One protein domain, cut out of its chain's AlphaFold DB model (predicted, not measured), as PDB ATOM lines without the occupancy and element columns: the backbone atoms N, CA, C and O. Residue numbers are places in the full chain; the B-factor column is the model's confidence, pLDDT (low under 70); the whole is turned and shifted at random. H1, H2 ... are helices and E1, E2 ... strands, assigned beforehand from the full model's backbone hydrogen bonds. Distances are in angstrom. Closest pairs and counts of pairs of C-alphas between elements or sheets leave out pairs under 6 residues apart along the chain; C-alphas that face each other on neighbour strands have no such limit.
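This is residues 115 to 294 of the 554 residues of an uncharacterized protein of [Clostridium] citroniae WAL-19142 (UniProt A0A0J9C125). What shape do these atoms make? A strongly twisted wall of five strands, E1, E2, E3, E9 and E8, has the small sheet E7, E10, E11 partly face to face with it as a sandwich, and beyond its other end come the small sheet E4, E6, E5 and the long helix H1. What is it made of? The printed part has 180 residues, with two named helices and eleven named strands in the order E1 E2 E3 E4 H1 E5 E6 H2 E7 E8 E9 E10 E11; the class is mixed, and the three sheets are antiparallel. How large is the outline? It is only just loose, close to compact, with a radius of gyration of the C-alphas of 19.1 A and spans of 58 by 41 by 25 A.

Where do the first elements lie? E1 is residues 123 to 125, starting at C-alpha 123 (213.485, 191.111, 195.089); E2 is 128 to 138, 30.7 A long; E3 is 141 to 150, 28.8 A; E4 is 153 to 155. What follows? H1 is residues 158 to 176, 26.9 A long, then come E5, 188 to 191, E6, 196 to 200, H2, 201 to 206, and E7, 223 to 225. Which strands come last? E8 is residues 238 to 246, 26.3 A; E9 is 253 to 262, 28.8 A; E10 is 275 to 279; E11 is 287 to 293, ending at C-alpha 293 (196.186, 209.365, 193.372).

How is the largest sheet ordered? It runs E1 - E2 - E3 - E9 - E8, and E1 E2 E3 form a meander, each strand the antiparallel neighbour of the one before. N 131 and O 147 of E2 and E3 are 2.8 A apart, and N 256 and O 148 of E9 and E3 are 2.8 A apart. What faces it? The sheet E7 - E10 - E11 faces it with best planes 13 degrees apart and strands at 44 degrees; the closest C-alphas of E2 and E11 are those of Leu 132 and Phe 287, 7.0 A apart. What stands at the other end? E3 runs on into E4 at 47 degrees, and E4, H1, E5 form a split strand-helix-strand unit, two strands running the same way with E6 between them, its crossover right-handed. H1 only grazes the sheet E4 - E6 - E5, closest at the C-alphas of Val 161 and Tyr 197, 7.0 A apart. And H2? It only grazes the largest sheet with residues 201 to 203, and in H1 and H2 every O i to N i+4 pair is within hydrogen-bond range.

How far does it reach? The two C-alphas farthest apart, those of Asp 159 and Pro 270, are 60.1 A apart. Which links are long? H1 to E5, H2 to E7, E7 to E8 and E9 to E10 are long, and the printed part has no cut. Where is confidence low? Residues 208 to 220, 242 and 244 to 252 are under 70 in pLDDT.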
ATOM      1  N   THR A 115     199.298 206.803 196.467       94.50
ATOM      2  CA  THR A 115     199.693 205.460 196.905       94.50
ATOM      3  C   THR A 115     200.327 204.693 195.757       94.50
ATOM      4  O   THR A 115     200.126 205.023 194.592       94.50
ATOM      5  N   MET A 116     201.102 203.663 196.074       93.88
ATOM      6  CA  MET A 116     201.601 202.721 195.073       93.88
ATOM      7  C   MET A 116     200.436 202.118 194.267       93.88
ATOM      8  O   MET A 116     199.476 201.636 194.860       93.88
ATOM      9  N   GLU A 117     200.526 202.143 192.934       90.94
ATOM     10  CA  GLU A 117     199.479 201.616 192.041       90.94
ATOM     11  C   GLU A 117     199.309 200.099 192.186       90.94
ATOM     12  O   GLU A 117     198.200 199.594 192.340       90.94
ATOM     13  N   SER A 118     200.423 199.370 192.168       87.19
ATOM     14  CA  SER A 118     200.452 197.923 192.357       87.19
ATOM     15  C   SER A 118     201.776 197.502 192.991       87.19
ATOM     16  O   SER A 118     202.812 198.057 192.608       87.19
ATOM     17  N   PRO A 119     201.786 196.508 193.897       87.19
ATOM     18  CA  PRO A 119     203.027 195.962 194.431       87.19
ATOM     19  C   PRO A 119     203.934 195.418 193.318       87.19
ATOM     20  O   PRO A 119     203.466 194.630 192.489       87.19
ATOM     21  N   PRO A 120     205.222 195.802 193.276       93.69
ATOM     22  CA  PRO A 120     206.169 195.201 192.349       93.69
ATOM     23  C   PRO A 120     206.485 193.747 192.725       93.69
ATOM     24  O   PRO A 120     206.226 193.322 193.857       93.69
ATOM     25  N   PRO A 121     207.088 192.973 191.802       93.69
ATOM     26  CA  PRO A 121     207.634 191.663 192.128       93.69
ATOM     27  C   PRO A 121     208.613 191.735 193.313       93.69
ATOM     28  O   PRO A 121     209.309 192.744 193.471       93.69
ATOM     29  N   PRO A 122     208.702 190.673 194.133       94.94
ATOM     30  CA  PRO A 122     209.698 190.617 195.190       94.94
ATOM     31  C   PRO A 122     211.113 190.609 194.617       94.94
ATOM     32  O   PRO A 122     211.351 190.060 193.540       94.94
ATOM     33  N   ILE A 123     212.051 191.154 195.386       96.00
ATOM     34  CA  ILE A 123     213.485 191.111 195.089       96.00
ATOM     35  C   ILE A 123     214.169 190.087 195.994       96.00
ATOM     36  O   ILE A 123     213.730 189.831 197.119       96.00
ATOM     37  N   GLU A 124     215.248 189.487 195.507       95.00
ATOM     38  CA  GLU A 124     215.960 188.413 196.198       95.00
ATOM     39  C   GLU A 124     217.458 188.710 196.291       95.00
ATOM     40  O   GLU A 124     218.054 189.377 195.447       95.00
ATOM     41  N   THR A 125     218.074 188.202 197.350       92.88
ATOM     42  CA  THR A 125     219.520 188.219 197.574       92.88
ATOM     43  C   THR A 125     219.930 186.904 198.240       92.88
ATOM     44  O   THR A 125     219.100 186.030 198.497       92.88
ATOM     45  N   GLU A 126     221.217 186.717 198.525       90.38
ATOM     46  CA  GLU A 126     221.710 185.483 199.139       90.38
ATOM     47  C   GLU A 126     221.096 185.260 200.535       90.38
ATOM     48  O   GLU A 126     221.479 185.903 201.515       90.38
ATOM     49  N   GLY A 127     220.149 184.323 200.621       88.81
ATOM     50  CA  GLY A 127     219.496 183.937 201.870       88.81
ATOM     51  C   GLY A 127     218.423 184.908 202.361       88.81
ATOM     52  O   GLY A 127     218.022 184.785 203.512       88.81
ATOM     53  N   ALA A 128     217.949 185.848 201.534       92.38
ATOM     54  CA  ALA A 128     216.822 186.703 201.899       92.38
ATOM     55  C   ALA A 128     215.959 187.109 200.695       92.38
ATOM     56  O   ALA A 128     216.442 187.215 199.565       92.38
ATOM     57  N   LYS A 129     214.680 187.371 200.959       93.75
ATOM     58  CA  LYS A 129     213.684 187.823 199.981       93.75
ATOM     59  C   LYS A 129     212.892 188.990 200.550       93.75
ATOM     60  O   LYS A 129     212.594 188.985 201.739       93.75
ATOM     61  N   ALA A 130     212.557 189.981 199.731       92.94
ATOM     62  CA  ALA A 130     211.831 191.161 200.183       92.94
ATOM     63  C   ALA A 130     210.642 191.510 199.285       92.94
ATOM     64  O   ALA A 130     210.694 191.348 198.067       92.94
ATOM     65  N   TRP A 131     209.596 192.060 199.899       92.31
ATOM     66  CA  TRP A 131     208.380 192.548 199.253       92.31
ATOM     67  C   TRP A 131     208.114 193.987 199.681       92.31
ATOM     68  O   TRP A 131     208.039 194.275 200.878       92.31
ATOM     69  N   LEU A 132     207.896 194.872 198.711       92.62
ATOM     70  CA  LEU A 132     207.336 196.195 198.963       92.62
ATOM     71  C   LEU A 132     205.825 196.059 199.181       92.62
ATOM     72  O   LEU A 132     205.085 195.726 198.258       92.62
ATOM     73  N   GLN A 133     205.371 196.271 200.416       85.88
ATOM     74  CA  GLN A 133     203.971 196.071 200.793       85.88
ATOM     75  C   GLN A 133     203.111 197.295 200.475       85.88
ATOM     76  O   GLN A 133     201.997 197.146 199.977       85.88
ATOM     77  N   SER A 134     203.617 198.495 200.759       87.81
ATOM     78  CA  SER A 134     202.906 199.746 200.500       87.81
ATOM     79  C   SER A 134     203.868 200.930 200.410       87.81
ATOM     80  O   SER A 134     204.928 200.930 201.038       87.81
ATOM     81  N   VAL A 135     203.481 201.948 199.634       92.38
ATOM     82  CA  VAL A 135     204.127 203.269 199.588       92.38
ATOM     83  C   VAL A 135     203.044 204.336 199.544       92.38
ATOM     84  O   VAL A 135     202.073 204.181 198.799       92.38
ATOM     85  N   ALA A 136     203.220 205.416 200.301       93.44
ATOM     86  CA  ALA A 136     202.423 206.626 200.194       93.44
ATOM     87  C   ALA A 136     203.297 207.881 200.159       93.44
ATOM     88  O   ALA A 136     204.335 207.958 200.821       93.44
ATOM     89  N   TYR A 137     202.823 208.873 199.410       94.75
ATOM     90  CA  TYR A 137     203.341 210.232 199.378       94.75
ATOM     91  C   TYR A 137     202.217 211.235 199.650       94.75
ATOM     92  O   TYR A 137     201.139 211.150 199.056       94.75
ATOM     93  N   GLN A 138     202.479 212.215 200.515       94.06
ATOM     94  CA  GLN A 138     201.586 213.350 200.749       94.06
ATOM     95  C   GLN A 138     202.391 214.576 201.190       94.06
ATOM     96  O   GLN A 138     202.918 214.616 202.298       94.06
ATOM     97  N   ASN A 139     202.474 215.590 200.325       91.94
ATOM     98  CA  ASN A 139     203.122 216.883 200.600       91.94
ATOM     99  C   ASN A 139     204.452 216.774 201.378       91.94
ATOM    100  O   ASN A 139     204.590 217.266 202.501       91.94
ATOM    101  N   GLY A 140     205.419 216.066 200.796       90.75
ATOM    102  CA  GLY A 140     206.749 215.888 201.379       90.75
ATOM    103  C   GLY A 140     206.856 214.861 202.506       90.75
ATOM    104  O   GLY A 140     207.942 214.706 203.068       90.75
ATOM    105  N   ILE A 141     205.764 214.162 202.826       91.69
ATOM    106  CA  ILE A 141     205.755 212.968 203.672       91.69
ATOM    107  C   ILE A 141     205.833 211.740 202.771       91.69
ATOM    108  O   ILE A 141     205.006 211.596 201.871       91.69
ATOM    109  N   TRP A 142     206.794 210.857 203.035       91.69
ATOM    110  CA  TRP A 142     206.904 209.547 202.395       91.69
ATOM    111  C   TRP A 142     206.840 208.459 203.451       91.69
ATOM    112  O   TRP A 142     207.543 208.535 204.460       91.69
ATOM    113  N   ILE A 143     206.030 207.439 203.193       90.25
ATOM    114  CA  ILE A 143     205.901 206.271 204.058       90.25
ATOM    115  C   ILE A 143     205.981 205.033 203.179       90.25
ATOM    116  O   ILE A 143     205.232 204.931 202.209       90.25
ATOM    117  N   TYR A 144     206.869 204.098 203.495       89.00
ATOM    118  CA  TYR A 144     206.948 202.825 202.782       89.00
ATOM    119  C   TYR A 144     207.202 201.668 203.732       89.00
ATOM    120  O   TYR A 144     207.950 201.795 204.704       89.00
ATOM    121  N   ARG A 145     206.559 200.540 203.431       87.38
ATOM    122  CA  ARG A 145     206.607 199.316 204.225       87.38
ATOM    123  C   ARG A 145     207.164 198.170 203.407       87.38
ATOM    124  O   ARG A 145     206.684 197.886 202.310       87.38
ATOM    125  N   VAL A 146     208.140 197.476 203.974       88.44
ATOM    126  CA  VAL A 146     208.820 196.349 203.342       88.44
ATOM    127  C   VAL A 146     208.776 195.146 204.273       88.44
ATOM    128  O   VAL A 146     209.156 195.251 205.435       88.44
ATOM    129  N   LYS A 147     208.348 193.994 203.756       87.75
ATOM    130  CA  LYS A 147     208.533 192.697 204.419       87.75
ATOM    131  C   LYS A 147     209.824 192.082 203.896       87.75
ATOM    132  O   LYS A 147     210.015 192.019 202.686       87.75
ATOM    133  N   VAL A 148     210.679 191.601 204.786       88.25
ATOM    134  CA  VAL A 148     211.893 190.846 204.471       88.25
ATOM    135  C   VAL A 148     211.803 189.493 205.149       88.25
ATOM    136  O   VAL A 148     211.549 189.415 206.344       88.25
ATOM    137  N   GLU A 149     212.033 188.431 204.399       90.06
ATOM    138  CA  GLU A 149     212.238 187.095 204.933       90.06
ATOM    139  C   GLU A 149     213.716 186.747 204.860       90.06
ATOM    140  O   GLU A 149     214.296 186.695 203.775       90.06
ATOM    141  N   ASP A 150     214.319 186.513 206.019       88.81
ATOM    142  CA  ASP A 150     215.706 186.088 206.153       88.81
ATOM    143  C   ASP A 150     215.778 184.586 206.434       88.81
ATOM    144  O   ASP A 150     215.467 184.114 207.528       88.81
ATOM    145  N   HIS A 151     216.218 183.851 205.420       88.38
ATOM    146  CA  HIS A 151     216.403 182.400 205.403       88.38
ATOM    147  C   HIS A 151     217.841 181.994 205.759       88.38
ATOM    148  O   HIS A 151     218.192 180.818 205.711       88.38
ATOM    149  N   SER A 152     218.707 182.955 206.092       89.00
ATOM    150  CA  SER A 152     220.130 182.717 206.353       89.00
ATOM    151  C   SER A 152     220.452 182.385 207.815       89.00
ATOM    152  O   SER A 152     221.621 182.348 208.212       89.00
ATOM    153  N   ILE A 153     219.415 182.167 208.622       87.00
ATOM    154  CA  ILE A 153     219.521 182.012 210.067       87.00
ATOM    155  C   ILE A 153     220.114 180.656 210.417       87.00
ATOM    156  O   ILE A 153     219.672 179.607 209.953       87.00
ATOM    157  N   THR A 154     221.099 180.685 211.305       87.94
ATOM    158  CA  THR A 154     221.720 179.485 211.867       87.94
ATOM    159  C   THR A 154     221.513 179.457 213.373       87.94
ATOM    160  O   THR A 154     221.723 180.463 214.049       87.94
ATOM    161  N   VAL A 155     221.072 178.310 213.897       88.12
ATOM    162  CA  VAL A 155     220.884 178.105 215.340       88.12
ATOM    163  C   VAL A 155     222.246 177.994 216.019       88.12
ATOM    164  O   VAL A 155     223.130 177.281 215.538       88.12
ATOM    165  N   ILE A 156     222.401 178.692 217.138       90.19
ATOM    166  CA  ILE A 156     223.611 178.668 217.956       90.19
ATOM    167  C   ILE A 156     223.593 177.407 218.837       90.19
ATOM    168  O   ILE A 156     222.565 177.126 219.456       90.19
ATOM    169  N   PRO A 157     224.699 176.644 218.910       91.31
ATOM    170  CA  PRO A 157     224.828 175.515 219.831       91.31
ATOM    171  C   PRO A 157     224.588 175.908 221.298       91.31
ATOM    172  O   PRO A 157     224.994 176.983 221.732       91.31
ATOM    173  N   GLU A 158     223.957 175.024 222.075       90.06
ATOM    174  CA  GLU A 158     223.575 175.292 223.474       90.06
ATOM    175  C   GLU A 158     224.765 175.691 224.364       90.06
ATOM    176  O   GLU A 158     224.647 176.598 225.186       90.06
ATOM    177  N   ASP A 159     225.925 175.057 224.179       93.19
ATOM    178  CA  ASP A 159     227.147 175.352 224.929       93.19
ATOM    179  C   ASP A 159     227.667 176.767 224.657       93.19
ATOM    180  O   ASP A 159     228.111 177.459 225.574       93.19
ATOM    181  N   GLU A 160     227.548 177.228 223.415       93.94
ATOM    182  CA  GLU A 160     227.886 178.597 223.043       93.94
ATOM    183  C   GLU A 160     226.853 179.602 223.581       93.94
ATOM    184  O   GLU A 160     227.238 180.650 224.103       93.94
ATOM    185  N   VAL A 161     225.554 179.277 223.533       91.50
ATOM    186  CA  VAL A 161     224.491 180.111 224.127       91.50
ATOM    187  C   VAL A 161     224.746 180.339 225.616       91.50
ATOM    188  O   VAL A 161     224.660 181.473 226.086       91.50
ATOM    189  N   GLU A 162     225.116 179.298 226.365       91.75
ATOM    190  CA  GLU A 162     225.439 179.445 227.786       91.75
ATOM    191  C   GLU A 162     226.579 180.442 228.040       91.75
ATOM    192  O   GLU A 162     226.557 181.164 229.040       91.75
ATOM    193  N   GLU A 163     227.600 180.475 227.181       92.88
ATOM    194  CA  GLU A 163     228.701 181.435 227.304       92.88
ATOM    195  C   GLU A 163     228.268 182.863 226.965       92.88
ATOM    196  O   GLU A 163     228.692 183.806 227.639       92.88
ATOM    197  N   LEU A 164     227.426 183.031 225.945       90.31
ATOM    198  CA  LEU A 164     226.891 184.331 225.540       90.31
ATOM    199  C   LEU A 164     226.015 184.937 226.642       90.31
ATOM    200  O   LEU A 164     226.254 186.068 227.065       90.31
ATOM    201  N   LEU A 165     225.092 184.155 227.205       89.50
ATOM    202  CA  LEU A 165     224.205 184.618 228.274       89.50
ATOM    203  C   LEU A 165     224.958 184.942 229.573       89.50
ATOM    204  O   LEU A 165     224.614 185.899 230.267       89.50
ATOM    205  N   LYS A 166     226.038 184.212 229.891       91.44
ATOM    206  CA  LYS A 166     226.923 184.572 231.018       91.44
ATOM    207  C   LYS A 166     227.567 185.944 230.807       91.44
ATOM    208  O   LYS A 166     227.615 186.742 231.742       91.44
ATOM    209  N   LYS A 167     228.024 186.244 229.586       89.06
ATOM    210  CA  LYS A 167     228.582 187.564 229.246       89.06
ATOM    211  C   LYS A 167     227.520 188.662 229.311       89.06
ATOM    212  O   LYS A 167     227.824 189.755 229.785       89.06
ATOM    213  N   GLU A 168     226.285 188.394 228.889       87.88
ATOM    214  CA  GLU A 168     225.176 189.344 229.061       87.88
ATOM    215  C   GLU A 168     224.895 189.644 230.534       87.88
ATOM    216  O   GLU A 168     224.740 190.808 230.899       87.88
ATOM    217  N   GLU A 169     224.899 188.631 231.405       89.06
ATOM    218  CA  GLU A 169     224.701 188.829 232.844       89.06
ATOM    219  C   GLU A 169     225.830 189.669 233.470       89.06
ATOM    220  O   GLU A 169     225.588 190.532 234.319       89.06
ATOM    221  N   GLU A 170     227.077 189.454 233.046       89.94
ATOM    222  CA  GLU A 170     228.217 190.282 233.455       89.94
ATOM    223  C   GLU A 170     228.083 191.727 232.954       89.94
ATOM    224  O   GLU A 170     228.308 192.668 233.717       89.94
ATOM    225  N   ASN A 171     227.653 191.920 231.706       87.12
ATOM    226  CA  ASN A 171     227.386 193.239 231.135       87.12
ATOM    227  C   ASN A 171     226.251 193.973 231.861       87.12
ATOM    228  O   ASN A 171     226.385 195.163 232.150       87.12
ATOM    229  N   MET A 172     225.176 193.271 232.220       84.88
ATOM    230  CA  MET A 172     224.091 193.810 233.045       84.88
ATOM    231  C   MET A 172     224.620 194.320 234.390       84.88
ATOM    232  O   MET A 172     224.331 195.451 234.776       84.88
ATOM    233  N   LYS A 173     225.472 193.541 235.071       90.19
ATOM    234  CA  LYS A 173     226.111 193.969 236.331       90.19
ATOM    235  C   LYS A 173     226.998 195.196 236.132       90.19
ATOM    236  O   LYS A 173     226.947 196.124 236.934       90.19
ATOM    237  N   LEU A 174     227.786 195.238 235.055       87.62
ATOM    238  CA  LEU A 174     228.593 196.415 234.722       87.62
ATOM    239  C   LEU A 174     227.716 197.656 234.521       87.62
ATOM    240  O   LEU A 174     228.062 198.723 235.022       87.62
ATOM    241  N   GLN A 175     226.581 197.517 233.836       81.62
ATOM    242  CA  GLN A 175     225.640 198.611 233.622       81.62
ATOM    243  C   GLN A 175     224.999 199.091 234.933       81.62
ATOM    244  O   GLN A 175     224.935 200.298 235.166       81.62
ATOM    245  N   GLU A 176     224.576 198.176 235.810       85.06
ATOM    246  CA  GLU A 176     224.043 198.502 237.144       85.06
ATOM    247  C   GLU A 176     225.077 199.225 238.025       85.06
ATOM    248  O   GLU A 176     224.732 200.108 238.810       85.06
ATOM    249  N   GLU A 177     226.362 198.905 237.855       87.88
ATOM    250  CA  GLU A 177     227.488 199.583 238.507       87.88
ATOM    251  C   GLU A 177     227.880 200.920 237.842       87.88
ATOM    252  O   GLU A 177     228.845 201.562 238.269       87.88
ATOM    253  N   GLY A 178     227.172 201.350 236.790       83.81
ATOM    254  CA  GLY A 178     227.461 202.576 236.039       83.81
ATOM    255  C   GLY A 178     228.718 202.500 235.160       83.81
ATOM    256  O   GLY A 178     229.263 203.535 234.773       83.81
ATOM    257  N   LYS A 179     229.210 201.293 234.861       83.06
ATOM    258  CA  LYS A 179     230.337 201.035 233.950       83.06
ATOM    259  C   LYS A 179     229.829 200.759 232.534       83.06
ATOM    260  O   LYS A 179     228.652 200.493 232.326       83.06
ATOM    261  N   TYR A 180     230.727 200.833 231.550       78.56
ATOM    262  CA  TYR A 180     230.383 200.651 230.138       78.56
ATOM    263  C   TYR A 180     230.401 199.156 229.744       78.56
ATOM    264  O   TYR A 180     231.497 198.589 229.671       78.56
ATOM    265  N   PRO A 181     229.243 198.508 229.501       83.12
ATOM    266  CA  PRO A 181     229.185 197.124 229.025       83.12
ATOM    267  C   PRO A 181     229.591 196.998 227.549       83.12
ATOM    268  O   PRO A 181     229.534 197.964 226.785       83.12
ATOM    269  N   GLN A 182     229.970 195.788 227.130       79.69
ATOM    270  CA  GLN A 182     230.201 195.455 225.721       79.69
ATOM    271  C   GLN A 182     229.144 194.469 225.231       79.69
ATOM    272  O   GLN A 182     229.309 193.260 225.371       79.69
ATOM    273  N   TRP A 183     228.066 194.993 224.656       80.25
ATOM    274  CA  TRP A 183     226.984 194.180 224.104       80.25
ATOM    275  C   TRP A 183     227.413 193.454 222.828       80.25
ATOM    276  O   TRP A 183     227.997 194.061 221.926       80.25
ATOM    277  N   ASP A 184     227.106 192.159 222.759       80.12
ATOM    278  CA  ASP A 184     227.259 191.352 221.555       80.12
ATOM    279  C   ASP A 184     225.922 191.311 220.813       80.12
ATOM    280  O   ASP A 184     224.981 190.640 221.218       80.12
ATOM    281  N   ASN A 185     225.846 192.053 219.712       75.75
ATOM    282  CA  ASN A 185     224.645 192.133 218.887       75.75
ATOM    283  C   ASN A 185     224.681 191.138 217.711       75.75
ATOM    284  O   ASN A 185     223.895 191.272 216.777       75.75
ATOM    285  N   SER A 186     225.608 190.172 217.698       79.75
ATOM    286  CA  SER A 186     225.754 189.212 216.590       79.75
ATOM    287  C   SER A 186     224.682 188.118 216.566       79.75
ATOM    288  O   SER A 186     224.585 187.385 215.581       79.75
ATOM    289  N   TYR A 187     223.879 188.005 217.626       85.38
ATOM    290  CA  TYR A 187     222.846 186.987 217.767       85.38
ATOM    291  C   TYR A 187     221.525 187.556 218.292       85.38
ATOM    292  O   TYR A 187     221.408 188.733 218.646       85.38
ATOM    293  N   PHE A 188     220.502 186.710 218.290       82.19
ATOM    294  CA  PHE A 188     219.175 187.009 218.810       82.19
ATOM    295  C   PHE A 188     218.473 185.770 219.314       82.19
ATOM    296  O   PHE A 188     218.766 184.650 218.905       82.19
ATOM    297  N   GLU A 189     217.498 186.012 220.171       83.19
ATOM    298  CA  GLU A 189     216.575 185.004 220.643       83.19
ATOM    299  C   GLU A 189     215.599 184.589 219.530       83.19
ATOM    300  O   GLU A 189     214.999 185.434 218.862       83.19
ATOM    301  N   LEU A 190     215.471 183.277 219.333       79.75
ATOM    302  CA  LEU A 190     214.490 182.625 218.462       79.75
ATOM    303  C   LEU A 190     213.317 182.046 219.271       79.75
ATOM    304  O   LEU A 190     212.199 181.941 218.769       79.75
ATOM    305  N   ASP A 191     213.590 181.609 220.503       77.25
ATOM    306  CA  ASP A 191     212.612 181.056 221.442       77.25
ATOM    307  C   ASP A 191     213.096 181.248 222.883       77.25
ATOM    308  O   ASP A 191     213.977 180.513 223.342       77.25
ATOM    309  N   HIS A 192     212.505 182.205 223.602       78.00
ATOM    310  CA  HIS A 192     212.805 182.445 225.013       78.00
ATOM    311  C   HIS A 192     212.594 181.191 225.866       78.00
ATOM    312  O   HIS A 192     213.410 180.866 226.726       78.00
ATOM    313  N   GLU A 193     211.473 180.489 225.659       78.12
ATOM    314  CA  GLU A 193     211.045 179.384 226.520       78.12
ATOM    315  C   GLU A 193     211.957 178.172 226.372       78.12
ATOM    316  O   GLU A 193     212.228 177.472 227.350       78.12
ATOM    317  N   LYS A 194     212.445 177.933 225.151       80.44
ATOM    318  CA  LYS A 194     213.395 176.857 224.855       80.44
ATOM    319  C   LYS A 194     214.857 177.294 224.941       80.44
ATOM    320  O   LYS A 194     215.729 176.443 224.801       80.44
ATOM    321  N   GLY A 195     215.134 178.581 225.159       82.94
ATOM    322  CA  GLY A 195     216.490 179.128 225.188       82.94
ATOM    323  C   GLY A 195     217.228 178.983 223.856       82.94
ATOM    324  O   GLY A 195     218.438 178.768 223.850       82.94
ATOM    325  N   ILE A 196     216.513 179.052 222.728       84.44
ATOM    326  CA  ILE A 196     217.105 178.900 221.394       84.44
ATOM    327  C   ILE A 196     217.481 180.281 220.863       84.44
ATOM    328  O   ILE A 196     216.649 181.187 220.826       84.44
ATOM    329  N   TYR A 197     218.720 180.413 220.392       87.88
ATOM    330  CA  TYR A 197     219.254 181.638 219.803       87.88
ATOM    331  C   TYR A 197     219.811 181.367 218.407       87.88
ATOM    332  O   TYR A 197     220.172 180.235 218.073       87.88
ATOM    333  N   GLY A 198     219.874 182.406 217.579       87.62
ATOM    334  CA  GLY A 198     220.325 182.323 216.196       87.62
ATOM    335  C   GLY A 198     221.224 183.481 215.780       87.62
ATOM    336  O   GLY A 198     221.271 184.524 216.433       87.62
ATOM    337  N   ARG A 199     221.932 183.282 214.665       88.12
ATOM    338  CA  ARG A 199     222.685 184.320 213.945       88.12
ATOM    339  C   ARG A 199     222.190 184.442 212.520       88.12
ATOM    340  O   ARG A 199     221.911 183.425 211.886       88.12
ATOM    341  N   SER A 200     222.171 185.669 212.012       87.31
ATOM    342  CA  SER A 200     221.822 185.976 210.628       87.31
ATOM    343  C   SER A 200     223.036 186.489 209.860       87.31
ATOM    344  O   SER A 200     223.609 187.533 210.187       87.31
ATOM    345  N   SER A 201     223.399 185.779 208.790       87.06
ATOM    346  CA  SER A 201     224.434 186.262 207.870       87.06
ATOM    347  C   SER A 201     223.946 187.460 207.046       87.06
ATOM    348  O   SER A 201     224.743 188.321 206.671       87.06
ATOM    349  N   PHE A 202     222.641 187.542 206.769       87.56
ATOM    350  CA  PHE A 202     222.026 188.661 206.066       87.56
ATOM    351  C   PHE A 202     222.112 189.951 206.896       87.56
ATOM    352  O   PHE A 202     222.641 190.958 206.420       87.56
ATOM    353  N   GLU A 203     221.686 189.921 208.161       83.56
ATOM    354  CA  GLU A 203     221.761 191.072 209.070       83.56
ATOM    355  C   GLU A 203     223.209 191.528 209.315       83.56
ATOM    356  O   GLU A 203     223.484 192.727 209.437       83.56
ATOM    357  N   GLU A 204     224.164 190.592 209.343       80.25
ATOM    358  CA  GLU A 204     225.583 190.921 209.467       80.25
ATOM    359  C   GLU A 204     226.101 191.715 208.255       80.25
ATOM    360  O   GLU A 204     226.825 192.709 208.424       80.25
ATOM    361  N   ARG A 205     225.730 191.300 207.034       80.62
ATOM    362  CA  ARG A 205     226.142 191.964 205.784       80.62
ATOM    363  C   ARG A 205     225.477 193.323 205.592       80.62
ATOM    364  O   ARG A 205     226.135 194.249 205.131       80.62
ATOM    365  N   THR A 206     224.209 193.460 205.973       78.12
ATOM    366  CA  THR A 206     223.464 194.731 205.887       78.12
ATOM    367  C   THR A 206     223.882 195.748 206.952       78.12
ATOM    368  O   THR A 206     223.515 196.918 206.879       78.12
ATOM    369  N   GLY A 207     224.658 195.324 207.957       70.38
ATOM    370  CA  GLY A 207     225.058 196.169 209.082       70.38
ATOM    371  C   GLY A 207     223.927 196.442 210.070       70.38
ATOM    372  O   GLY A 207     224.067 197.296 210.944       70.38
ATOM    373  N   PHE A 208     222.833 195.693 209.977       67.38
ATOM    374  CA  PHE A 208     221.606 195.912 210.730       67.38
ATOM    375  C   PHE A 208     221.785 195.894 212.250       67.38
ATOM    376  O   PHE A 208     221.129 196.651 212.958       67.38
ATOM    377  N   ARG A 209     222.710 195.070 212.757       61.81
ATOM    378  CA  ARG A 209     222.978 194.919 214.199       61.81
ATOM    379  C   ARG A 209     224.290 195.541 214.685       61.81
ATOM    380  O   ARG A 209     224.684 195.344 215.829       61.81
ATOM    381  N   LYS A 210     225.005 196.289 213.836       54.38
ATOM    382  CA  LYS A 210     226.413 196.642 214.099       54.38
ATOM    383  C   LYS A 210     226.655 197.874 214.983       54.38
ATOM    384  O   LYS A 210     227.816 198.140 215.288       54.38
ATOM    385  N   THR A 211     225.641 198.620 215.441       52.56
ATOM    386  CA  THR A 211     225.906 199.745 216.368       52.56
ATOM    387  C   THR A 211     225.832 199.338 217.835       52.56
ATOM    388  O   THR A 211     225.026 198.503 218.239       52.56
ATOM    389  N   LYS A 212     226.651 200.003 218.658       47.91
ATOM    390  CA  LYS A 212     226.764 199.790 220.111       47.91
ATOM    391  C   LYS A 212     225.496 200.139 220.910       47.91
ATOM    392  O   LYS A 212     225.441 199.823 222.091       47.91
ATOM    393  N   ASN A 213     224.502 200.772 220.279       48.81
ATOM    394  CA  ASN A 213     223.329 201.346 220.947       48.81
ATOM    395  C   ASN A 213     221.987 200.810 220.401       48.81
ATOM    396  O   ASN A 213     220.950 201.400 220.684       48.81
ATOM    397  N   GLY A 214     221.990 199.749 219.580       47.84
ATOM    398  CA  GLY A 214     220.762 199.213 218.970       47.84
ATOM    399  C   GLY A 214     220.174 200.076 217.843       47.84
ATOM    400  O   GLY A 214     219.053 199.833 217.406       47.84
ATOM    401  N   LEU A 215     220.925 201.072 217.361       51.25
ATOM    402  CA  LEU A 215     220.601 201.844 216.159       51.25
ATOM    403  C   LEU A 215     221.016 201.064 214.895       51.25
ATOM    404  O   LEU A 215     221.953 200.256 214.967       51.25
ATOM    405  N   PRO A 216     220.388 201.312 213.734       53.56
ATOM    406  CA  PRO A 216     220.867 200.773 212.462       53.56
ATOM    407  C   PRO A 216     222.340 201.149 212.215       53.56
ATOM    408  O   PRO A 216     222.758 202.264 212.528       53.56
ATOM    409  N   GLY A 217     223.151 200.209 211.711       55.25
ATOM    410  CA  GLY A 217     224.570 200.434 211.389       55.25
ATOM    411  C   GLY A 217     224.803 201.490 210.314       55.25
ATOM    412  O   GLY A 217     223.906 201.790 209.537       55.25
ATOM    413  N   GLU A 218     226.050 201.964 210.193       51.31
ATOM    414  CA  GLU A 218     226.509 202.878 209.122       51.31
ATOM    415  C   GLU A 218     226.222 202.358 207.693       51.31
ATOM    416  O   GLU A 218     226.322 203.110 206.727       51.31
ATOM    417  N   HIS A 219     225.859 201.079 207.549       55.00
ATOM    418  CA  HIS A 219     225.531 200.417 206.284       55.00
ATOM    419  C   HIS A 219     224.027 200.196 206.048       55.00
ATOM    420  O   HIS A 219     223.653 199.706 204.984       55.00
ATOM    421  N   PHE A 220     223.159 200.562 206.998       69.12
ATOM    422  CA  PHE A 220     221.711 200.511 206.807       69.12
ATOM    423  C   PHE A 220     221.259 201.762 206.049       69.12
ATOM    424  O   PHE A 220     220.814 202.744 206.638       69.12
ATOM    425  N   ILE A 221     221.461 201.743 204.733       74.19
ATOM    426  CA  ILE A 221     221.141 202.854 203.838       74.19
ATOM    427  C   ILE A 221     220.012 202.414 202.912       74.19
ATOM    428  O   ILE A 221     220.200 201.544 202.062       74.19
ATOM    429  N   ASP A 222     218.841 203.012 203.089       87.44
ATOM    430  CA  ASP A 222     217.768 202.996 202.102       87.44
ATOM    431  C   ASP A 222     217.842 204.245 201.222       87.44
ATOM    432  O   ASP A 222     218.399 205.273 201.616       87.44
ATOM    433  N   SER A 223     217.289 204.169 200.016       91.62
ATOM    434  CA  SER A 223     217.156 205.354 199.178       91.62
ATOM    435  C   SER A 223     216.011 205.229 198.198       91.62
ATOM    436  O   SER A 223     215.874 204.186 197.563       91.62
ATOM    437  N   ILE A 224     215.269 206.309 198.000       93.88
ATOM    438  CA  ILE A 224     214.282 206.433 196.935       93.88
ATOM    439  C   ILE A 224     214.732 207.467 195.907       93.88
ATOM    440  O   ILE A 224     215.169 208.568 196.249       93.88
ATOM    441  N   GLN A 225     214.611 207.090 194.640       95.50
ATOM    442  CA  GLN A 225     214.943 207.900 193.474       95.50
ATOM    443  C   GLN A 225     213.740 207.960 192.536       95.50
ATOM    444  O   GLN A 225     212.902 207.061 192.520       95.50
ATOM    445  N   GLY A 226     213.653 209.020 191.738       95.56
ATOM    446  CA  GLY A 226     212.605 209.155 190.734       95.56
ATOM    447  C   GLY A 226     212.344 210.604 190.333       95.56
ATOM    448  O   GLY A 226     213.010 211.526 190.820       95.56
ATOM    449  N   PRO A 227     211.382 210.824 189.426       95.31
ATOM    450  CA  PRO A 227     211.016 212.152 188.962       95.31
ATOM    451  C   PRO A 227     210.634 213.082 190.116       95.31
ATOM    452  O   PRO A 227     209.849 212.741 191.000       95.31
ATOM    453  N   GLY A 228     211.223 214.276 190.105       93.56
ATOM    454  CA  GLY A 228     210.965 215.314 191.095       93.56
ATOM    455  C   GLY A 228     211.583 215.097 192.478       93.56
ATOM    456  O   GLY A 228     211.426 215.967 193.329       93.56
ATOM    457  N   VAL A 229     212.290 213.989 192.732       94.06
ATOM    458  CA  VAL A 229     212.959 213.773 194.025       94.06
ATOM    459  C   VAL A 229     214.091 214.799 194.194       94.06
ATOM    460  O   VAL A 229     215.007 214.849 193.362       94.06
ATOM    461  N   PRO A 230     214.066 215.636 195.249       87.81
ATOM    462  CA  PRO A 230     215.078 216.667 195.444       87.81
ATOM    463  C   PRO A 230     216.458 216.037 195.665       87.81
ATOM    464  O   PRO A 230     216.609 215.072 196.407       87.81
ATOM    465  N   GLY A 231     217.484 216.575 194.997       86.88
ATOM    466  CA  GLY A 231     218.851 216.042 195.076       86.88
ATOM    467  C   GLY A 231     219.062 214.698 194.361       86.88
ATOM    468  O   GLY A 231     220.159 214.152 194.430       86.88
ATOM    469  N   GLY A 232     218.047 214.178 193.662       88.62
ATOM    470  CA  GLY A 232     218.103 212.930 192.893       88.62
ATOM    471  C   GLY A 232     217.911 211.657 193.719       88.62
ATOM    472  O   GLY A 232     217.606 210.617 193.146       88.62
ATOM    473  N   SER A 233     218.052 211.731 195.043       91.06
ATOM    474  CA  SER A 233     217.844 210.612 195.961       91.06
ATOM    475  C   SER A 233     217.575 211.125 197.374       91.06
ATOM    476  O   SER A 233     218.224 212.076 197.818       91.06
ATOM    477  N   ILE A 234     216.648 210.492 198.091       91.06
ATOM    478  CA  ILE A 234     216.386 210.751 199.514       91.06
ATOM    479  C   ILE A 234     216.399 209.434 200.294       91.06
ATOM    480  O   ILE A 234     216.067 208.385 199.750       91.06
ATOM    481  N   SER A 235     216.752 209.499 201.574       88.75
ATOM    482  CA  SER A 235     216.721 208.365 202.505       88.75
ATOM    483  C   SER A 235     215.760 208.662 203.649       88.75
ATOM    484  O   SER A 235     215.585 209.827 204.030       88.75
ATOM    485  N   ALA A 236     215.168 207.621 204.228       85.44
ATOM    486  CA  ALA A 236     214.357 207.765 205.423       85.44
ATOM    487  C   ALA A 236     215.153 208.373 206.577       85.44
ATOM    488  O   ALA A 236     216.306 208.034 206.843       85.44
ATOM    489  N   ARG A 237     214.496 209.282 207.297       77.31
ATOM    490  CA  ARG A 237     215.035 209.883 208.523       77.31
ATOM    491  C   ARG A 237     214.711 209.047 209.752       77.31
ATOM    492  O   ARG A 237     215.354 209.211 210.787       77.31
ATOM    493  N   ARG A 238     213.665 208.226 209.667       75.12
ATOM    494  CA  ARG A 238     213.186 207.388 210.762       75.12
ATOM    495  C   ARG A 238     212.815 206.017 210.229       75.12
ATOM    496  O   ARG A 238     212.243 205.895 209.147       75.12
ATOM    497  N   HIS A 239     213.087 205.021 211.057       75.38
ATOM    498  CA  HIS A 239     212.909 203.613 210.751       75.38
ATOM    499  C   HIS A 239     212.213 202.948 211.929       75.38
ATOM    500  O   HIS A 239     212.590 203.175 213.082       75.38
ATOM    501  N   GLN A 240     211.214 202.122 211.653       71.50
ATOM    502  CA  GLN A 240     210.663 201.188 212.625       71.50
ATOM    503  C   GLN A 240     210.832 199.768 212.109       71.50
ATOM    504  O   GLN A 240     210.846 199.511 210.904       71.50
ATOM    505  N   ARG A 241     211.011 198.848 213.053       70.88
ATOM    506  CA  ARG A 241     211.248 197.444 212.762       70.88
ATOM    507  C   ARG A 241     210.519 196.575 213.756       70.88
ATOM    508  O   ARG A 241     210.724 196.738 214.956       70.88
ATOM    509  N   ASN A 242     209.847 195.558 213.237       67.00
ATOM    510  CA  ASN A 242     209.455 194.393 214.014       67.00
ATOM    511  C   ASN A 242     209.904 193.117 213.311       67.00
ATOM    512  O   ASN A 242     209.765 192.997 212.098       67.00
ATOM    513  N   SER A 243     210.441 192.175 214.079       71.44
ATOM    514  CA  SER A 243     210.886 190.875 213.581       71.44
ATOM    515  C   SER A 243     210.141 189.774 214.318       71.44
ATOM    516  O   SER A 243     209.955 189.859 215.532       71.44
ATOM    517  N   ARG A 244     209.752 188.734 213.590       68.31
ATOM    518  CA  ARG A 244     209.194 187.497 214.122       68.31
ATOM    519  C   ARG A 244     209.849 186.312 213.420       68.31
ATOM    520  O   ARG A 244     210.180 186.394 212.241       68.31
ATOM    521  N   TYR A 245     210.060 185.231 214.158       69.75
ATOM    522  CA  TYR A 245     210.656 184.012 213.625       69.75
ATOM    523  C   TYR A 245     209.569 182.992 213.343       69.75
ATOM    524  O   TYR A 245     208.788 182.649 214.231       69.75
ATOM    525  N   GLU A 246     209.541 182.521 212.103       63.28
ATOM    526  CA  GLU A 246     208.594 181.529 211.621       63.28
ATOM    527  C   GLU A 246     209.296 180.178 211.455       63.28
ATOM    528  O   GLU A 246     210.354 180.092 210.836       63.28
ATOM    529  N   GLU A 247     208.670 179.130 212.004       58.72
ATOM    530  CA  GLU A 247     209.088 177.716 212.003       58.72
ATOM    531  C   GLU A 247     210.443 177.373 212.680       58.72
ATOM    532  O   GLU A 247     211.470 178.022 212.520       58.72
ATOM    533  N   TYR A 248     210.475 176.271 213.445       52.00
ATOM    534  CA  TYR A 248     211.650 175.846 214.220       52.00
ATOM    535  C   TYR A 248     212.537 174.795 213.512       52.00
ATOM    536  O   TYR A 248     212.078 173.940 212.751       52.00
ATOM    537  N   LEU A 249     213.826 174.795 213.884       48.50
ATOM    538  CA  LEU A 249     214.831 173.721 213.762       48.50
ATOM    539  C   LEU A 249     215.391 173.370 212.370       48.50
ATOM    540  O   LEU A 249     216.572 173.041 212.311       48.50
ATOM    541  N   THR A 250     214.627 173.389 211.267       46.75
ATOM    542  CA  THR A 250     215.182 172.921 209.963       46.75
ATOM    543  C   THR A 250     214.748 173.664 208.693       46.75
ATOM    544  O   THR A 250     215.342 173.408 207.645       46.75
ATOM    545  N   LYS A 251     213.752 174.562 208.750       56.94
ATOM    546  CA  LYS A 251     213.228 175.312 207.584       56.94
ATOM    547  C   LYS A 251     212.726 176.732 207.915       56.94
ATOM    548  O   LYS A 251     211.950 177.291 207.152       56.94
ATOM    549  N   GLY A 252     213.133 177.279 209.058       66.38
ATOM    550  CA  GLY A 252     212.625 178.563 209.539       66.38
ATOM    551  C   GLY A 252     213.276 179.781 208.893       66.38
ATOM    552  O   GLY A 252     214.398 179.700 208.391       66.38
ATOM    553  N   TYR A 253     212.583 180.914 208.964       74.81
ATOM    554  CA  TYR A 253     213.060 182.224 208.521       74.81
ATOM    555  C   TYR A 253     212.641 183.315 209.514       74.81
ATOM    556  O   TYR A 253     211.704 183.136 210.294       74.81
ATOM    557  N   ALA A 254     213.319 184.465 209.500       79.62
ATOM    558  CA  ALA A 254     212.816 185.659 210.181       79.62
ATOM    559  C   ALA A 254     212.002 186.503 209.218       79.62
ATOM    560  O   ALA A 254     212.552 187.028 208.250       79.62
ATOM    561  N   ALA A 255     210.722 186.693 209.514       80.12
ATOM    562  CA  ALA A 255     209.930 187.754 208.925       80.12
ATOM    563  C   ALA A 255     210.261 189.060 209.649       80.12
ATOM    564  O   ALA A 255     209.993 189.211 210.840       80.12
ATOM    565  N   THR A 256     210.843 190.019 208.943       79.44
ATOM    566  CA  THR A 256     211.075 191.364 209.453       79.44
ATOM    567  C   THR A 256     210.307 192.380 208.626       79.44
ATOM    568  O   THR A 256     210.431 192.423 207.409       79.44
ATOM    569  N   TYR A 257     209.548 193.230 209.303       78.94
ATOM    570  CA  TYR A 257     208.825 194.343 208.710       78.94
ATOM    571  C   TYR A 257     209.604 195.628 208.968       78.94
ATOM    572  O   TYR A 257     209.924 195.942 210.118       78.94
ATOM    573  N   TRP A 258     209.939 196.338 207.896       82.06
ATOM    574  CA  TRP A 258     210.610 197.631 207.914       82.06
ATOM    575  C   TRP A 258     209.624 198.712 207.496       82.06
ATOM    576  O   TRP A 258     209.125 198.697 206.371       82.06
ATOM    577  N   ASP A 259     209.377 199.657 208.395       82.31
ATOM    578  CA  ASP A 259     208.630 200.873 208.108       82.31
ATOM    579  C   ASP A 259     209.613 202.041 208.023       82.31
ATOM    580  O   ASP A 259     210.417 202.280 208.931       82.31
ATOM    581  N   TYR A 260     209.532 202.784 206.932       85.44
ATOM    582  CA  TYR A 260     210.406 203.904 206.638       85.44
ATOM    583  C   TYR A 260     209.604 205.191 206.543       85.44
ATOM    584  O   TYR A 260     208.502 205.206 205.989       85.44
ATOM    585  N   TYR A 261     210.178 206.276 207.056       86.00
ATOM    586  CA  TYR A 261     209.526 207.577 207.073       86.00
ATOM    587  C   TYR A 261     210.475 208.706 206.679       86.00
ATOM    588  O   TYR A 261     211.562 208.881 207.249       86.00
ATOM    589  N   VAL A 262     210.008 209.519 205.736       87.69
ATOM    590  CA  VAL A 262     210.617 210.789 205.341       87.69
ATOM    591  C   VAL A 262     209.609 211.901 205.608       87.69
ATOM    592  O   VAL A 262     208.446 211.781 205.237       87.69
ATOM    593  N   ASP A 263     210.063 213.001 206.205       86.44
ATOM    594  CA  ASP A 263     209.304 214.243 206.324       86.44
ATOM    595  C   ASP A 263     210.033 215.412 205.659       86.44
ATOM    596  O   ASP A 263     211.258 215.414 205.518       86.44
ATOM    597  N   GLN A 264     209.260 216.441 205.298       84.38
ATOM    598  CA  GLN A 264     209.767 217.722 204.794       84.38
ATOM    599  C   GLN A 264     210.598 217.604 203.501       84.38
ATOM    600  O   GLN A 264     211.482 218.427 203.266       84.38
ATOM    601  N   MET A 265     210.324 216.595 202.669       89.00
ATOM    602  CA  MET A 265     210.984 216.381 201.375       89.00
ATOM    603  C   MET A 265     209.953 216.388 200.247       89.00
ATOM    604  O   MET A 265     209.567 215.338 199.727       89.00
ATOM    605  N   GLU A 266     209.463 217.582 199.915       92.19
ATOM    606  CA  GLU A 266     208.521 217.787 198.813       92.19
ATOM    607  C   GLU A 266     209.172 217.486 197.460       92.19
ATOM    608  O   GLU A 266     210.354 217.761 197.233       92.19
ATOM    609  N   LEU A 267     208.377 216.915 196.556       93.44
ATOM    610  CA  LEU A 267     208.765 216.772 195.162       93.44
ATOM    611  C   LEU A 267     208.893 218.150 194.502       93.44
ATOM    612  O   LEU A 267     208.113 219.060 194.767       93.44
ATOM    613  N   THR A 268     209.844 218.288 193.581       93.94
ATOM    614  CA  THR A 268     209.987 219.491 192.743       93.94
ATOM    615  C   THR A 268     208.952 219.561 191.615       93.94
ATOM    616  O   THR A 268     208.899 220.549 190.887       93.94
ATOM    617  N   ILE A 269     208.137 218.514 191.466       91.25
ATOM    618  CA  ILE A 269     207.000 218.435 190.547       91.25
ATOM    619  C   ILE A 269     205.680 218.485 191.338       91.25
ATOM    620  O   ILE A 269     205.660 218.064 192.496       91.25
ATOM    621  N   PRO A 270     204.574 218.968 190.736       87.06
ATOM    622  CA  PRO A 270     203.323 219.211 191.465       87.06
ATOM    623  C   PRO A 270     202.652 217.945 192.018       87.06
ATOM    624  O   PRO A 270     201.978 217.969 193.050       87.06
ATOM    625  N   GLU A 271     202.814 216.842 191.292       92.31
ATOM    626  CA  GLU A 271     202.227 215.536 191.566       92.31
ATOM    627  C   GLU A 271     203.272 214.475 191.191       92.31
ATOM    628  O   GLU A 271     203.996 214.686 190.211       92.31
ATOM    629  N   PRO A 272     203.390 213.359 191.934       93.00
ATOM    630  CA  PRO A 272     204.242 212.252 191.523       93.00
ATOM    631  C   PRO A 272     203.822 211.731 190.144       93.00
ATOM    632  O   PRO A 272     202.657 211.394 189.940       93.00
ATOM    633  N   ASP A 273     204.768 211.648 189.212       91.81
ATOM    634  CA  ASP A 273     204.531 211.172 187.848       91.81
ATOM    635  C   ASP A 273     205.749 210.387 187.352       91.81
ATOM    636  O   ASP A 273     206.889 210.838 187.483       91.81
ATOM    637  N   GLY A 274     205.510 209.207 186.782       94.00
ATOM    638  CA  GLY A 274     206.542 208.272 186.337       94.00
ATOM    639  C   GLY A 274     206.935 207.206 187.368       94.00
ATOM    640  O   GLY A 274     206.211 206.922 188.321       94.00
ATOM    641  N   ILE A 275     208.087 206.576 187.117       96.81
ATOM    642  CA  ILE A 275     208.579 205.410 187.864       96.81
ATOM    643  C   ILE A 275     209.591 205.858 188.918       96.81
ATOM    644  O   ILE A 275     210.534 206.590 188.611       96.81
ATOM    645  N   TYR A 276     209.413 205.359 190.135       96.75
ATOM    646  CA  TYR A 276     210.307 205.526 191.272       96.75
ATOM    647  C   TYR A 276     211.024 204.211 191.571       96.75
ATOM    648  O   TYR A 276     210.479 203.132 191.334       96.75
ATOM    649  N   GLU A 277     212.238 204.304 192.104       97.31
ATOM    650  CA  GLU A 277     213.045 203.161 192.525       97.31
ATOM    651  C   GLU A 277     213.375 203.281 194.012       97.31
ATOM    652  O   GLU A 277     213.973 204.270 194.438       97.31
ATOM    653  N   LEU A 278     212.986 202.278 194.801       96.31
ATOM    654  CA  LEU A 278     213.337 202.154 196.214       96.31
ATOM    655  C   LEU A 278     214.416 201.084 196.397       96.31
ATOM    656  O   LEU A 278     214.157 199.895 196.218       96.31
ATOM    657  N   HIS A 279     215.594 201.495 196.845       94.38
ATOM    658  CA  HIS A 279     216.633 200.595 197.332       94.38
ATOM    659  C   HIS A 279     216.516 200.397 198.837       94.38
ATOM    660  O   HIS A 279     216.348 201.355 199.594       94.38
ATOM    661  N   ILE A 280     216.674 199.145 199.260       91.75
ATOM    662  CA  ILE A 280     216.695 198.755 200.666       91.75
ATOM    663  C   ILE A 280     218.027 198.080 201.030       91.75
ATOM    664  O   ILE A 280     218.672 197.470 200.171       91.75
ATOM    665  N   PRO A 281     218.447 198.134 202.305       88.00
ATOM    666  CA  PRO A 281     219.706 197.541 202.744       88.00
ATOM    667  C   PRO A 281     219.791 196.037 202.458       88.00
ATOM    668  O   PRO A 281     218.877 195.278 202.772       88.00
ATOM    669  N   GLY A 282     220.926 195.591 201.909       88.31
ATOM    670  CA  GLY A 282     221.207 194.171 201.648       88.31
ATOM    671  C   GLY A 282     220.779 193.636 200.288       88.31
ATOM    672  O   GLY A 282     221.116 192.494 199.963       88.31
ATOM    673  N   PHE A 283     220.100 194.451 199.486       91.69
ATOM    674  CA  PHE A 283     219.647 194.089 198.150       91.69
ATOM    675  C   PHE A 283     220.330 194.974 197.107       91.69
ATOM    676  O   PHE A 283     220.469 196.181 197.290       91.69
ATOM    677  N   SER A 284     220.801 194.361 196.020       89.38
ATOM    678  CA  SER A 284     221.393 195.093 194.894       89.38
ATOM    679  C   SER A 284     220.337 195.679 193.962       89.38
ATOM    680  O   SER A 284     220.579 196.706 193.337       89.38
ATOM    681  N   GLU A 285     219.190 195.011 193.851       93.31
ATOM    682  CA  GLU A 285     218.045 195.466 193.063       93.31
ATOM    683  C   GLU A 285     217.169 196.411 193.895       93.31
ATOM    684  O   GLU A 285     217.066 196.257 195.115       93.31
ATOM    685  N   GLY A 286     216.564 197.404 193.242       94.56
ATOM    686  CA  GLY A 286     215.539 198.262 193.828       94.56
ATOM    687  C   GLY A 286     214.131 197.819 193.429       94.56
ATOM    688  O   GLY A 286     213.924 197.166 192.406       94.56
ATOM    689  N   PHE A 287     213.138 198.199 194.226       97.88
ATOM    690  CA  PHE A 287     211.734 198.070 193.854       97.88
ATOM    691  C   PHE A 287     211.335 199.210 192.925       97.88
ATOM    692  O   PHE A 287     211.408 200.374 193.316       97.88
ATOM    693  N   LEU A 288     210.859 198.877 191.726       97.12
ATOM    694  CA  LEU A 288     210.309 199.847 190.781       97.12
ATOM    695  C   LEU A 288     208.800 199.968 190.960       97.12
ATOM    696  O   LEU A 288     208.096 198.965 190.887       97.12
ATOM    697  N   PHE A 289     208.288 201.178 191.153       96.56
ATOM    698  CA  PHE A 289     206.857 201.401 191.346       96.56
ATOM    699  C   PHE A 289     206.406 202.755 190.793       96.56
ATOM    700  O   PHE A 289     207.216 203.652 190.568       96.56
ATOM    701  N   SER A 290     205.100 202.896 190.588       96.31
ATOM    702  CA  SER A 290     204.460 204.153 190.188       96.31
ATOM    703  C   SER A 290     203.381 204.525 191.199       96.31
ATOM    704  O   SER A 290     202.858 203.666 191.918       96.31
ATOM    705  N   PHE A 291     203.057 205.811 191.253       95.69
ATOM    706  CA  PHE A 291     202.000 206.328 192.107       95.69
ATOM    707  C   PHE A 291     200.673 206.439 191.362       95.69
ATOM    708  O   PHE A 291     200.623 206.823 190.197       95.69
ATOM    709  N   VAL A 292     199.591 206.203 192.094       95.19
ATOM    710  CA  VAL A 292     198.232 206.591 191.731       95.19
ATOM    711  C   VAL A 292     197.678 207.506 192.817       95.19
ATOM    712  O   VAL A 292     197.965 207.344 194.004       95.19
ATOM    713  N   LYS A 293     196.884 208.499 192.421       95.44
ATOM    714  CA  LYS A 293     196.186 209.365 193.372       95.44
ATOM    715  C   LYS A 293     195.122 208.557 194.124       95.44
ATOM    716  O   LYS A 293     194.328 207.858 193.494       95.44
ATOM    717  N   ALA A 294     195.094 208.674 195.450       94.62
ATOM    718  CA  ALA A 294     194.084 208.039 196.290       94.62
ATOM    719  C   ALA A 294     192.675 208.511 195.898       94.62
ATOM    720  O   ALA A 294     192.474 209.669 195.516       94.62
TER     721      ALA A 294